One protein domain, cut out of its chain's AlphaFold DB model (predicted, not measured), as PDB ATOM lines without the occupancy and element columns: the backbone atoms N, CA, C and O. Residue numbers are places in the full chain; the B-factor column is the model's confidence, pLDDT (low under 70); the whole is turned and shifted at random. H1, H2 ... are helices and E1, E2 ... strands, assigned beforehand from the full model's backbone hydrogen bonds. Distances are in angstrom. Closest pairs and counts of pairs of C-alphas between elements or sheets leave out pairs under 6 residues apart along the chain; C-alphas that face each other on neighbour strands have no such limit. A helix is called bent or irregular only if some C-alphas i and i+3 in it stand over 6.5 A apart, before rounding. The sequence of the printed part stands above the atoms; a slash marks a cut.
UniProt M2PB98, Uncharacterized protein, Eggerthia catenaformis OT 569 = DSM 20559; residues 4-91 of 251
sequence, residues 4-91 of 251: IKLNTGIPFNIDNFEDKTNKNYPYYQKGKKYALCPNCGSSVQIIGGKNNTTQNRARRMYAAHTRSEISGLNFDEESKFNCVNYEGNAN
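AT A GLANCE: This is residues 4 to 91 of the 251 residues of an uncharacterized protein of Eggerthia catenaformis OT 569 = DSM 20559 (UniProt M2PB98). Little regular structure is here: a small meander sheet, E1, E2, E3, each strand antiparallel to the one before, sits amid loops, with H1 across one face and H2 grazing it. The 88 printed residues, 27 in named elements, are mixed, ordered H1, E1, E2, E3, H2. They are compact, radius of gyration of the C-alphas 12.2 A, spanning 33 by 30 by 22 A.

IN THESE COORDINATES: Find C-alpha 14 at (34.616, 2.536, 16.633); H1, residues 14 to 21, runs 10.8 A, irregular, C-alphas 15 and 18 being 7.7 A apart. Then come E1, 32 to 36, 13.9 A; E2, 43 to 47, 13.1 A; E3, 62 to 65, 10.4 A; and H2, 77 to 81, 6.2 A, ending at (34.938, -0.708, 38.107).

HOW THE PARTS SIT: Hairpin E1 and E2 has N 44 and O 35 at 2.8 A; hairpin E2 and E3 has N 45 and O 64 at 2.8 A, both within hydrogen-bond range. H1 is on the sheet, height 9.8 A; its closest C-alphas to E3 are Ile 14 and Tyr 62, 7.0 A. H2 only grazes the sheet; C-alphas 65 and 80, the closest of E3 and H2, are 7.3 A apart. H1 and H2 are apart. Every O i to N i+4 pair is within range in H2, 2 of 4 in H1.

THE WHOLE: The farthest C-alphas, Asn 22 and Asn 91, are 36.2 A apart. The printed part has no cut; links E2 to E3 and E3 to H2 are long. Residue 90 is under pLDDT 70.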
ATOM      1  N   ILE A   4      36.333   5.003  21.450       95.88
ATOM      2  CA  ILE A   4      37.492   4.274  21.963       95.88
ATOM      3  C   ILE A   4      38.742   5.116  21.743       95.88
ATOM      4  O   ILE A   4      38.722   6.040  20.935       95.88
ATOM      5  N   LYS A   5      39.842   4.775  22.413       95.06
ATOM      6  CA  LYS A   5      41.149   5.361  22.108       95.06
ATOM      7  C   LYS A   5      42.243   4.314  21.957       95.06
ATOM      8  O   LYS A   5      42.097   3.172  22.398       95.06
ATOM      9  N   LEU A   6      43.312   4.697  21.271       95.12
ATOM     10  CA  LEU A   6      44.542   3.909  21.193       95.12
ATOM     11  C   LEU A   6      45.454   4.273  22.380       95.12
ATOM     12  O   LEU A   6      45.107   5.131  23.188       95.12
ATOM     13  N   ASN A   7      46.630   3.644  22.485       90.50
ATOM     14  CA  ASN A   7      47.637   4.021  23.491       90.50
ATOM     15  C   ASN A   7      48.107   5.482  23.337       90.50
ATOM     16  O   ASN A   7      48.594   6.078  24.292       90.50
ATOM     17  N   THR A   8      47.983   6.041  22.133       85.06
ATOM     18  CA  THR A   8      48.308   7.430  21.805       85.06
ATOM     19  C   THR A   8      47.189   8.061  20.980       85.06
ATOM     20  O   THR A   8      46.456   7.366  20.272       85.06
ATOM     21  N   GLY A   9      47.086   9.388  21.041       86.38
ATOM     22  CA  GLY A   9      46.064  10.157  20.332       86.38
ATOM     23  C   GLY A   9      44.744  10.269  21.095       86.38
ATOM     24  O   GLY A   9      44.602   9.755  22.205       86.38
ATOM     25  N   ILE A  10      43.789  10.962  20.481       92.06
ATOM     26  CA  ILE A  10      42.493  11.269  21.087       92.06
ATOM     27  C   ILE A  10      41.434  10.192  20.777       92.06
ATOM     28  O   ILE A  10      41.625   9.370  19.868       92.06
ATOM     29  N   PRO A  11      40.308  10.160  21.514       95.00
ATOM     30  CA  PRO A  11      39.228   9.221  21.248       95.00
ATOM     31  C   PRO A  11      38.620   9.386  19.855       95.00
ATOM     32  O   PRO A  11      38.493  10.490  19.344       95.00
ATOM     33  N   PHE A  12      38.171   8.285  19.261       94.88
ATOM     34  CA  PHE A  12      37.515   8.272  17.956       94.88
ATOM     35  C   PHE A  12      36.404   7.212  17.919       94.88
ATOM     36  O   PHE A  12      36.344   6.308  18.758       94.88
ATOM     37  N   ASN A  13      35.498   7.333  16.949       95.25
ATOM     38  CA  ASN A  13      34.382   6.402  16.790       95.25
ATOM     39  C   ASN A  13      34.877   5.006  16.355       95.25
ATOM     40  O   ASN A  13      35.701   4.889  15.446       95.25
ATOM     41  N   ILE A  14      34.337   3.946  16.966       95.00
ATOM     42  CA  ILE A  14      34.616   2.536  16.633       95.00
ATOM     43  C   ILE A  14      34.468   2.196  15.144       95.00
ATOM     44  O   ILE A  14      35.116   1.259  14.677       95.00
ATOM     45  N   ASP A  15      33.653   2.938  14.394       93.62
ATOM     46  CA  ASP A  15      33.475   2.750  12.954       93.62
ATOM     47  C   ASP A  15      34.793   2.957  12.183       93.62
ATOM     48  O   ASP A  15      35.032   2.280  11.184       93.62
ATOM     49  N   ASN A  16      35.700   3.786  12.711       94.06
ATOM     50  CA  ASN A  16      37.006   4.094  12.115       94.06
ATOM     51  C   ASN A  16      38.140   3.180  12.628       94.06
ATOM     52  O   ASN A  16      39.316   3.427  12.359       94.06
ATOM     53  N   PHE A  17      37.823   2.139  13.406       94.88
ATOM     54  CA  PHE A  17      38.823   1.293  14.068       94.88
ATOM     55  C   PHE A  17      39.793   0.610  13.104       94.88
ATOM     56  O   PHE A  17      40.998   0.573  13.359       94.88
ATOM     57  N   GLU A  18      39.281   0.049  12.010       92.19
ATOM     58  CA  GLU A  18      40.113  -0.674  11.043       92.19
ATOM     59  C   GLU A  18      41.120   0.265  10.380       92.19
ATOM     60  O   GLU A  18      42.306  -0.057  10.322       92.19
ATOM     61  N   ASP A  19      40.664   1.449   9.975       92.69
ATOM     62  CA  ASP A  19      41.491   2.450   9.302       92.69
ATOM     63  C   ASP A  19      42.571   3.003  10.239       92.69
ATOM     64  O   ASP A  19      43.720   3.178   9.840       92.69
ATOM     65  N   LYS A  20      42.229   3.223  11.517       93.38
ATOM     66  CA  LYS A  20      43.158   3.752  12.529       93.38
ATOM     67  C   LYS A  20      44.198   2.733  12.993       93.38
ATOM     68  O   LYS A  20      45.294   3.125  13.382       93.38
ATOM     69  N   THR A  21      43.868   1.442  13.002       93.00
ATOM     70  CA  THR A  21      44.755   0.405  13.565       93.00
ATOM     71  C   THR A  21      45.466  -0.429  12.514       93.00
ATOM     72  O   THR A  21      46.454  -1.089  12.835       93.00
ATOM     73  N   ASN A  22      44.963  -0.440  11.276       90.25
ATOM     74  CA  ASN A  22      45.419  -1.306  10.192       90.25
ATOM     75  C   ASN A  22      45.549  -2.786  10.620       90.25
ATOM     76  O   ASN A  22      46.453  -3.499  10.192       90.25
ATOM     77  N   LYS A  23      44.670  -3.241  11.530       89.94
ATOM     78  CA  LYS A  23      44.688  -4.591  12.132       89.94
ATOM     79  C   LYS A  23      46.024  -4.980  12.774       89.94
ATOM     80  O   LYS A  23      46.359  -6.163  12.849       89.94
ATOM     81  N   ASN A  24      46.779  -4.000  13.257       94.12
ATOM     82  CA  ASN A  24      48.050  -4.255  13.911       94.12
ATOM     83  C   ASN A  24      47.869  -4.655  15.379       94.12
ATOM     84  O   ASN A  24      46.900  -4.291  16.052       94.12
ATOM     85  N   TYR A  25      48.854  -5.391  15.886       95.81
ATOM     86  CA  TYR A  25      49.038  -5.588  17.321       95.81
ATOM     87  C   TYR A  25      49.311  -4.227  18.007       95.81
ATOM     88  O   TYR A  25      50.010  -3.401  17.418       95.81
ATOM     89  N   PRO A  26      48.800  -3.962  19.226       96.38
ATOM     90  CA  PRO A  26      48.035  -4.859  20.100       96.38
ATOM     91  C   PRO A  26      46.518  -4.849  19.857       96.38
ATOM     92  O   PRO A  26      45.788  -5.590  20.513       96.38
ATOM     93  N   TYR A  27      46.017  -4.044  18.925       96.69
ATOM     94  CA  TYR A  27      44.583  -3.802  18.755       96.69
ATOM     95  C   TYR A  27      43.844  -4.959  18.074       96.69
ATOM     96  O   TYR A  27      42.664  -5.179  18.333       96.69
ATOM     97  N   TYR A  28      44.523  -5.741  17.237       95.44
ATOM     98  CA  TYR A  28      43.954  -6.940  16.626       95.44
ATOM     99  C   TYR A  28      44.693  -8.190  17.101       95.44
ATOM    100  O   TYR A  28      45.888  -8.348  16.857       95.44
ATOM    101  N   GLN A  29      43.990  -9.105  17.774       94.94
ATOM    102  CA  GLN A  29      44.588 -10.344  18.282       94.94
ATOM    103  C   GLN A  29      43.631 -11.518  18.106       94.94
ATOM    104  O   GLN A  29      42.500 -11.483  18.587       94.94
ATOM    105  N   LYS A  30      44.089 -12.587  17.443       92.38
ATOM    106  CA  LYS A  30      43.334 -13.846  17.277       92.38
ATOM    107  C   LYS A  30      41.903 -13.628  16.744       92.38
ATOM    108  O   LYS A  30      40.949 -14.223  17.236       92.38
ATOM    109  N   GLY A  31      41.743 -12.728  15.770       90.75
ATOM    110  CA  GLY A  31      40.438 -12.412  15.179       90.75
ATOM    111  C   GLY A  31      39.518 -11.554  16.057       90.75
ATOM    112  O   GLY A  31      38.331 -11.424  15.751       90.75
ATOM    113  N   LYS A  32      40.024 -11.012  17.169       95.19
ATOM    114  CA  LYS A  32      39.322 -10.094  18.072       95.19
ATOM    115  C   LYS A  32      39.935  -8.704  17.980       95.19
ATOM    116  O   LYS A  32      41.104  -8.555  17.627       95.19
ATOM    117  N   LYS A  33      39.124  -7.706  18.317       96.44
ATOM    118  CA  LYS A  33      39.454  -6.287  18.222       96.44
ATOM    119  C   LYS A  33      39.415  -5.656  19.609       96.44
ATOM    120  O   LYS A  33      38.437  -5.849  20.334       96.44
ATOM    121  N   TYR A  34      40.452  -4.910  19.952       97.25
ATOM    122  CA  TYR A  34      40.657  -4.308  21.260       97.25
ATOM    123  C   TYR A  34      41.151  -2.871  21.130       97.25
ATOM    124  O   TYR A  34      41.805  -2.515  20.154       97.25
ATOM    125  N   ALA A  35      40.846  -2.064  22.135       97.56
ATOM    126  CA  ALA A  35      41.273  -0.677  22.262       97.56
ATOM    127  C   ALA A  35      41.289  -0.298  23.753       97.56
ATOM    128  O   ALA A  35      41.188  -1.177  24.613       97.56
ATOM    129  N   LEU A  36      41.377   0.992  24.066       96.81
ATOM    130  CA  LEU A  36      41.234   1.525  25.419       96.81
ATOM    131  C   LEU A  36      39.929   2.312  25.574       96.81
ATOM    132  O   LEU A  36      39.436   2.937  24.630       96.81
ATOM    133  N   CYS A  37      39.383   2.297  26.787       95.31
ATOM    134  CA  CYS A  37      38.286   3.170  27.185       95.31
ATOM    135  C   CYS A  37      38.785   4.628  27.266       95.31
ATOM    136  O   CYS A  37      39.784   4.872  27.947       95.31
ATOM    137  N   PRO A  38      38.096   5.610  26.650       93.25
ATOM    138  CA  PRO A  38      38.470   7.023  26.751       93.25
ATOM    139  C   PRO A  38      38.518   7.551  28.187       93.25
ATOM    140  O   PRO A  38      39.374   8.366  28.510       93.25
ATOM    141  N   ASN A  39      37.627   7.029  29.032       92.25
ATOM    142  CA  ASN A  39      37.388   7.491  30.393       92.25
ATOM    143  C   ASN A  39      38.385   6.919  31.412       92.25
ATOM    144  O   ASN A  39      39.011   7.656  32.160       92.25
ATOM    145  N   CYS A  40      38.532   5.594  31.465       92.62
ATOM    146  CA  CYS A  40      39.357   4.943  32.491       92.62
ATOM    147  C   CYS A  40      40.704   4.435  31.965       92.62
ATOM    148  O   CYS A  40      41.497   3.909  32.737       92.62
ATOM    149  N   GLY A  41      40.952   4.508  30.652       94.06
ATOM    150  CA  GLY A  41      42.189   4.015  30.039       94.06
ATOM    151  C   GLY A  41      42.388   2.496  30.104       94.06
ATOM    152  O   GLY A  41      43.420   2.013  29.651       94.06
ATOM    153  N   SER A  42      41.432   1.739  30.649       95.56
ATOM    154  CA  SER A  42      41.478   0.277  30.726       95.56
ATOM    155  C   SER A  42      41.008  -0.352  29.411       95.56
ATOM    156  O   SER A  42      40.227   0.246  28.658       95.56
ATOM    157  N   SER A  43      41.494  -1.556  29.109       96.94
ATOM    158  CA  SER A  43      41.222  -2.214  27.834       96.94
ATOM    159  C   SER A  43      39.739  -2.531  27.630       96.94
ATOM    160  O   SER A  43      38.992  -2.933  28.527       96.94
ATOM    161  N   VAL A  44      39.307  -2.359  26.386       97.12
ATOM    162  CA  VAL A  44      37.962  -2.672  25.911       97.12
ATOM    163  C   VAL A  44      38.054  -3.600  24.711       97.12
ATOM    164  O   VAL A  44      38.985  -3.527  23.910       97.12
ATOM    165  N   GLN A  45      37.071  -4.479  24.574       97.06
ATOM    166  CA  GLN A  45      36.872  -5.311  23.406       97.06
ATOM    167  C   GLN A  45      35.756  -4.721  22.547       97.06
ATOM    168  O   GLN A  45      34.673  -4.409  23.043       97.06
ATOM    169  N   ILE A  46      36.000  -4.621  21.243       96.56
ATOM    170  CA  ILE A  46      34.976  -4.256  20.266       96.56
ATOM    171  C   ILE A  46      34.207  -5.524  19.888       96.56
ATOM    172  O   ILE A  46      34.788  -6.546  19.510       96.56
ATOM    173  N   ILE A  47      32.886  -5.450  19.984       95.12
ATOM    174  CA  ILE A  47      31.930  -6.518  19.696       95.12
ATOM    175  C   ILE A  47      31.173  -6.152  18.421       95.12
ATOM    176  O   ILE A  47      30.803  -4.999  18.226       95.12
ATOM    177  N   GLY A  48      30.915  -7.137  17.559       93.38
ATOM    178  CA  GLY A  48      30.221  -6.941  16.286       93.38
ATOM    179  C   GLY A  48      31.146  -6.503  15.147       93.38
ATOM    180  O   GLY A  48      32.374  -6.545  15.261       93.38
ATOM    181  N   GLY A  49      30.547  -6.087  14.029       88.19
ATOM    182  CA  GLY A  49      31.281  -5.613  12.854       88.19
ATOM    183  C   GLY A  49      31.813  -6.724  11.945       88.19
ATOM    184  O   GLY A  49      31.736  -7.916  12.245       88.19
ATOM    185  N   LYS A  50      32.356  -6.329  10.789       85.06
ATOM    186  CA  LYS A  50      32.925  -7.270   9.810       85.06
ATOM    187  C   LYS A  50      34.223  -7.887  10.341       85.06
ATOM    188  O   LYS A  50      35.011  -7.201  10.994       85.06
ATOM    189  N   ASN A  51      34.456  -9.164  10.026       81.69
ATOM    190  CA  ASN A  51      35.696  -9.893  10.336       81.69
ATOM    191  C   ASN A  51      36.109  -9.836  11.820       81.69
ATOM    192  O   ASN A  51      37.294  -9.753  12.147       81.69
ATOM    193  N   ASN A  52      35.118  -9.856  12.714       88.69
ATOM    194  CA  ASN A  52      35.304  -9.962  14.156       88.69
ATOM    195  C   ASN A  52      34.760 -11.310  14.632       88.69
ATOM    196  O   ASN A  52      33.625 -11.669  14.320       88.69
ATOM    197  N   THR A  53      35.546 -12.052  15.398       90.75
ATOM    198  CA  THR A  53      35.107 -13.333  15.979       90.75
ATOM    199  C   THR A  53      34.111 -13.142  17.119       90.75
ATOM    200  O   THR A  53      33.362 -14.059  17.437       90.75
ATOM    201  N   THR A  54      34.063 -11.952  17.727       91.44
ATOM    202  CA  THR A  54      33.123 -11.644  18.812       91.44
ATOM    203  C   THR A  54      31.951 -10.841  18.266       91.44
ATOM    204  O   THR A  54      32.110  -9.699  17.845       91.44
ATOM    205  N   GLN A  55      30.769 -11.453  18.242       91.38
ATOM    206  CA  GLN A  55      29.569 -10.924  17.592       91.38
ATOM    207  C   GLN A  55      28.412 -10.816  18.582       91.38
ATOM    208  O   GLN A  55      28.279 -11.639  19.484       91.38
ATOM    209  N   ASN A  56      27.534  -9.839  18.364       90.12
ATOM    210  CA  ASN A  56      26.189  -9.837  18.938       90.12
ATOM    211  C   ASN A  56      25.158 -10.218  17.865       90.12
ATOM    212  O   ASN A  56      25.443 -10.179  16.665       90.12
ATOM    213  N   ARG A  57      23.932 -10.543  18.297       87.81
ATOM    214  CA  ARG A  57      22.841 -10.978  17.409       87.81
ATOM    215  C   ARG A  57      22.529  -9.969  16.298       87.81
ATOM    216  O   ARG A  57      22.214 -10.376  15.185       87.81
ATOM    217  N   ALA A  58      22.637  -8.674  16.590       87.31
ATOM    218  CA  ALA A  58      22.353  -7.594  15.647       87.31
ATOM    219  C   ALA A  58      23.566  -7.191  14.782       87.31
ATOM    220  O   ALA A  58      23.439  -6.306  13.941       87.31
ATOM    221  N   ARG A  59      24.746  -7.793  15.005       86.00
ATOM    222  CA  ARG A  59      26.052  -7.423  14.423       86.00
ATOM    223  C   ARG A  59      26.444  -5.942  14.573       86.00
ATOM    224  O   ARG A  59      27.368  -5.488  13.898       86.00
ATOM    225  N   ARG A  60      25.785  -5.196  15.467       89.88
ATOM    226  CA  ARG A  60      26.056  -3.770  15.725       89.88
ATOM    227  C   ARG A  60      27.404  -3.604  16.407       89.88
ATOM    228  O   ARG A  60      27.720  -4.393  17.287       89.88
ATOM    229  N   MET A  61      28.188  -2.603  16.032       93.06
ATOM    230  CA  MET A  61      29.463  -2.379  16.702       93.06
ATOM    231  C   MET A  61      29.257  -1.631  18.019       93.06
ATOM    232  O   MET A  61      28.495  -0.669  18.080       93.06
ATOM    233  N   TYR A  62      29.920  -2.098  19.073       93.94
ATOM    234  CA  TYR A  62      30.095  -1.376  20.334       93.94
ATOM    235  C   TYR A  62      31.346  -1.886  21.046       93.94
ATOM    236  O   TYR A  62      31.797  -3.001  20.787       93.94
ATOM    237  N   ALA A  63      31.898  -1.089  21.954       95.06
ATOM    238  CA  ALA A  63      32.970  -1.520  22.841       95.06
ATOM    239  C   ALA A  63      32.458  -1.771  24.268       95.06
ATOM    240  O   ALA A  63      31.552  -1.081  24.757       95.06
ATOM    241  N   ALA A  64      33.048  -2.774  24.916       95.00
ATOM    242  CA  ALA A  64      32.801  -3.160  26.300       95.00
ATOM    243  C   ALA A  64      34.128  -3.462  27.000       95.00
ATOM    244  O   ALA A  64      35.048  -3.987  26.376       95.00
ATOM    245  N   HIS A  65      34.232  -3.150  28.290       96.00
ATOM    246  CA  HIS A  65      35.433  -3.445  29.071       96.00
ATOM    247  C   HIS A  65      35.769  -4.937  29.044       96.00
ATOM    248  O   HIS A  65      34.889  -5.796  29.160       96.00
ATOM    249  N   THR A  66      37.053  -5.247  28.902       95.75
ATOM    250  CA  THR A  66      37.548  -6.623  28.962       95.75
ATOM    251  C   THR A  66      37.394  -7.170  30.382       95.75
ATOM    252  O   THR A  66      37.347  -6.433  31.371       95.75
ATOM    253  N   ARG A  67      37.264  -8.493  30.513       93.12
ATOM    254  CA  ARG A  67      37.189  -9.148  31.833       93.12
ATOM    255  C   ARG A  67      38.558  -9.316  32.488       93.12
ATOM    256  O   ARG A  67      38.611  -9.409  33.702       93.12
ATOM    257  N   SER A  68      39.612  -9.354  31.687       94.06
ATOM    258  CA  SER A  68      40.985  -9.620  32.095       94.06
ATOM    259  C   SER A  68      41.944  -8.821  31.221       94.06
ATOM    260  O   SER A  68      41.550  -8.312  30.167       94.06
ATOM    261  N   GLU A  69      43.210  -8.802  31.620       96.50
ATOM    262  CA  GLU A  69      44.301  -8.200  30.860       96.50
ATOM    263  C   GLU A  69      44.360  -8.690  29.407       96.50
ATOM    264  O   GLU A  69      44.107  -9.863  29.101       96.50
ATOM    265  N   ILE A  70      44.734  -7.773  28.512       97.06
ATOM    266  CA  ILE A  70      45.007  -8.039  27.102       97.06
ATOM    267  C   ILE A  70      46.446  -7.624  26.829       97.06
ATOM    268  O   ILE A  70      46.833  -6.491  27.103       97.06
ATOM    269  N   SER A  71      47.237  -8.536  26.267       96.56
ATOM    270  CA  SER A  71      48.656  -8.286  26.014       96.56
ATOM    271  C   SER A  71      48.859  -7.010  25.186       96.56
ATOM    272  O   SER A  71      48.216  -6.831  24.149       96.56
ATOM    273  N   GLY A  72      49.732  -6.119  25.663       96.12
ATOM    274  CA  GLY A  72      50.068  -4.853  25.002       96.12
ATOM    275  C   GLY A  72      49.063  -3.709  25.190       96.12
ATOM    276  O   GLY A  72      49.282  -2.637  24.626       96.12
ATOM    277  N   LEU A  73      47.991  -3.899  25.965       97.19
ATOM    278  CA  LEU A  73      47.044  -2.844  26.330       97.19
ATOM    279  C   LEU A  73      46.975  -2.680  27.844       97.19
ATOM    280  O   LEU A  73      47.092  -3.650  28.589       97.19
ATOM    281  N   ASN A  74      46.739  -1.446  28.285       95.81
ATOM    282  CA  ASN A  74      46.547  -1.155  29.696       95.81
ATOM    283  C   ASN A  74      45.298  -1.869  30.244       95.81
ATOM    284  O   ASN A  74      44.260  -1.952  29.580       95.81
ATOM    285  N   PHE A  75      45.392  -2.367  31.470       95.44
ATOM    286  CA  PHE A  75      44.271  -2.942  32.197       95.44
ATOM    287  C   PHE A  75      44.395  -2.546  33.658       95.44
ATOM    288  O   PHE A  75      45.274  -3.011  34.373       95.44
ATOM    289  N   ASP A  76      43.485  -1.678  34.068       93.50
ATOM    290  CA  ASP A  76      43.333  -1.251  35.448       93.50
ATOM    291  C   ASP A  76      41.927  -1.650  35.903       93.50
ATOM    292  O   ASP A  76      40.923  -1.226  35.312       93.50
ATOM    293  N   GLU A  77      41.856  -2.562  36.872       92.62
ATOM    294  CA  GLU A  77      40.598  -3.156  37.324       92.62
ATOM    295  C   GLU A  77      39.792  -2.188  38.204       92.62
ATOM    296  O   GLU A  77      38.577  -2.066  38.031       92.62
ATOM    297  N   GLU A  78      40.461  -1.437  39.080       91.31
ATOM    298  CA  GLU A  78      39.828  -0.443  39.951       91.31
ATOM    299  C   GLU A  78      39.207   0.700  39.133       91.31
ATOM    300  O   GLU A  78      38.023   1.023  39.274       91.31
ATOM    301  N   SER A  79      39.972   1.268  38.203       90.19
ATOM    302  CA  SER A  79      39.530   2.329  37.295       90.19
ATOM    303  C   SER A  79      38.404   1.848  36.390       90.19
ATOM    304  O   SER A  79      37.459   2.592  36.126       90.19
ATOM    305  N   LYS A  80      38.451   0.587  35.939       91.25
ATOM    306  CA  LYS A  80      37.355  -0.039  35.191       91.25
ATOM    307  C   LYS A  80      36.080  -0.114  36.028       91.25
ATOM    308  O   LYS A  80      35.029   0.277  35.528       91.25
ATOM    309  N   PHE A  81      36.136  -0.604  37.267       89.56
ATOM    310  CA  PHE A  81      34.938  -0.708  38.107       89.56
ATOM    311  C   PHE A  81      34.345   0.659  38.448       89.56
ATOM    312  O   PHE A  81      33.126   0.789  38.528       89.56
ATOM    313  N   ASN A  82      35.183   1.689  38.540       88.06
ATOM    314  CA  ASN A  82      34.756   3.068  38.754       88.06
ATOM    315  C   ASN A  82      34.348   3.818  37.471       88.06
ATOM    316  O   ASN A  82      33.871   4.950  37.564       88.06
ATOM    317  N   CYS A  83      34.499   3.205  36.294       89.56
ATOM    318  CA  CYS A  83      34.254   3.843  35.005       89.56
ATOM    319  C   CYS A  83      32.760   4.032  34.718       89.56
ATOM    320  O   CYS A  83      31.965   3.095  34.802       89.56
ATOM    321  N   VAL A  84      32.401   5.218  34.226       88.31
ATOM    322  CA  VAL A  84      31.026   5.572  33.820       88.31
ATOM    323  C   VAL A  84      30.499   4.741  32.642       88.31
ATOM    324  O   VAL A  84      29.293   4.608  32.452       88.31
ATOM    325  N   ASN A  85      31.407   4.171  31.846       88.50
ATOM    326  CA  ASN A  85      31.102   3.319  30.698       88.50
ATOM    327  C   ASN A  85      31.126   1.818  31.044       88.50
ATOM    328  O   ASN A  85      31.007   0.976  30.146       88.50
ATOM    329  N   TYR A  86      31.335   1.451  32.312       88.50
ATOM    330  CA  TYR A  86      31.301   0.057  32.739       88.50
ATOM    331  C   TYR A  86      29.868  -0.382  33.046       88.50
ATOM    332  O   TYR A  86      29.196   0.192  33.891       88.50
ATOM    333  N   GLU A  87      29.398  -1.432  32.368       79.88
ATOM    334  CA  GLU A  87      28.022  -1.936  32.504       79.88
ATOM    335  C   GLU A  87      27.686  -2.365  33.940       79.88
ATOM    336  O   GLU A  87      26.575  -2.133  34.409       79.88
ATOM    337  N   GLY A  88      28.662  -2.929  34.661       78.38
ATOM    338  CA  GLY A  88      28.498  -3.301  36.068       78.38
ATOM    339  C   GLY A  88      28.454  -2.112  37.032       78.38
ATOM    340  O   GLY A  88      28.241  -2.319  38.223       78.38
ATOM    341  N   ASN A  89      28.640  -0.883  36.545       79.38
ATOM    342  CA  ASN A  89      28.541   0.335  37.332       79.38
ATOM    343  C   ASN A  89      27.280   1.124  36.950       79.38
ATOM    344  O   ASN A  89      27.279   1.968  36.054       79.38
ATOM    345  N   ALA A  90      26.177   0.843  37.645       69.75
ATOM    346  CA  ALA A  90      24.899   1.499  37.376       69.75
ATOM    347  C   ALA A  90      24.791   2.924  37.951       69.75
ATOM    348  O   ALA A  90      23.903   3.661  37.520       69.75
ATOM    349  N   ASN A  91      25.673   3.311  38.883       71.31
ATOM    350  CA  ASN A  91      25.430   4.429  39.803       71.31
ATOM    351  C   ASN A  91      26.478   5.553  39.762       71.31
ATOM    352  O   ASN A  91      26.323   6.518  40.499       71.31
TER     353      ASN A  91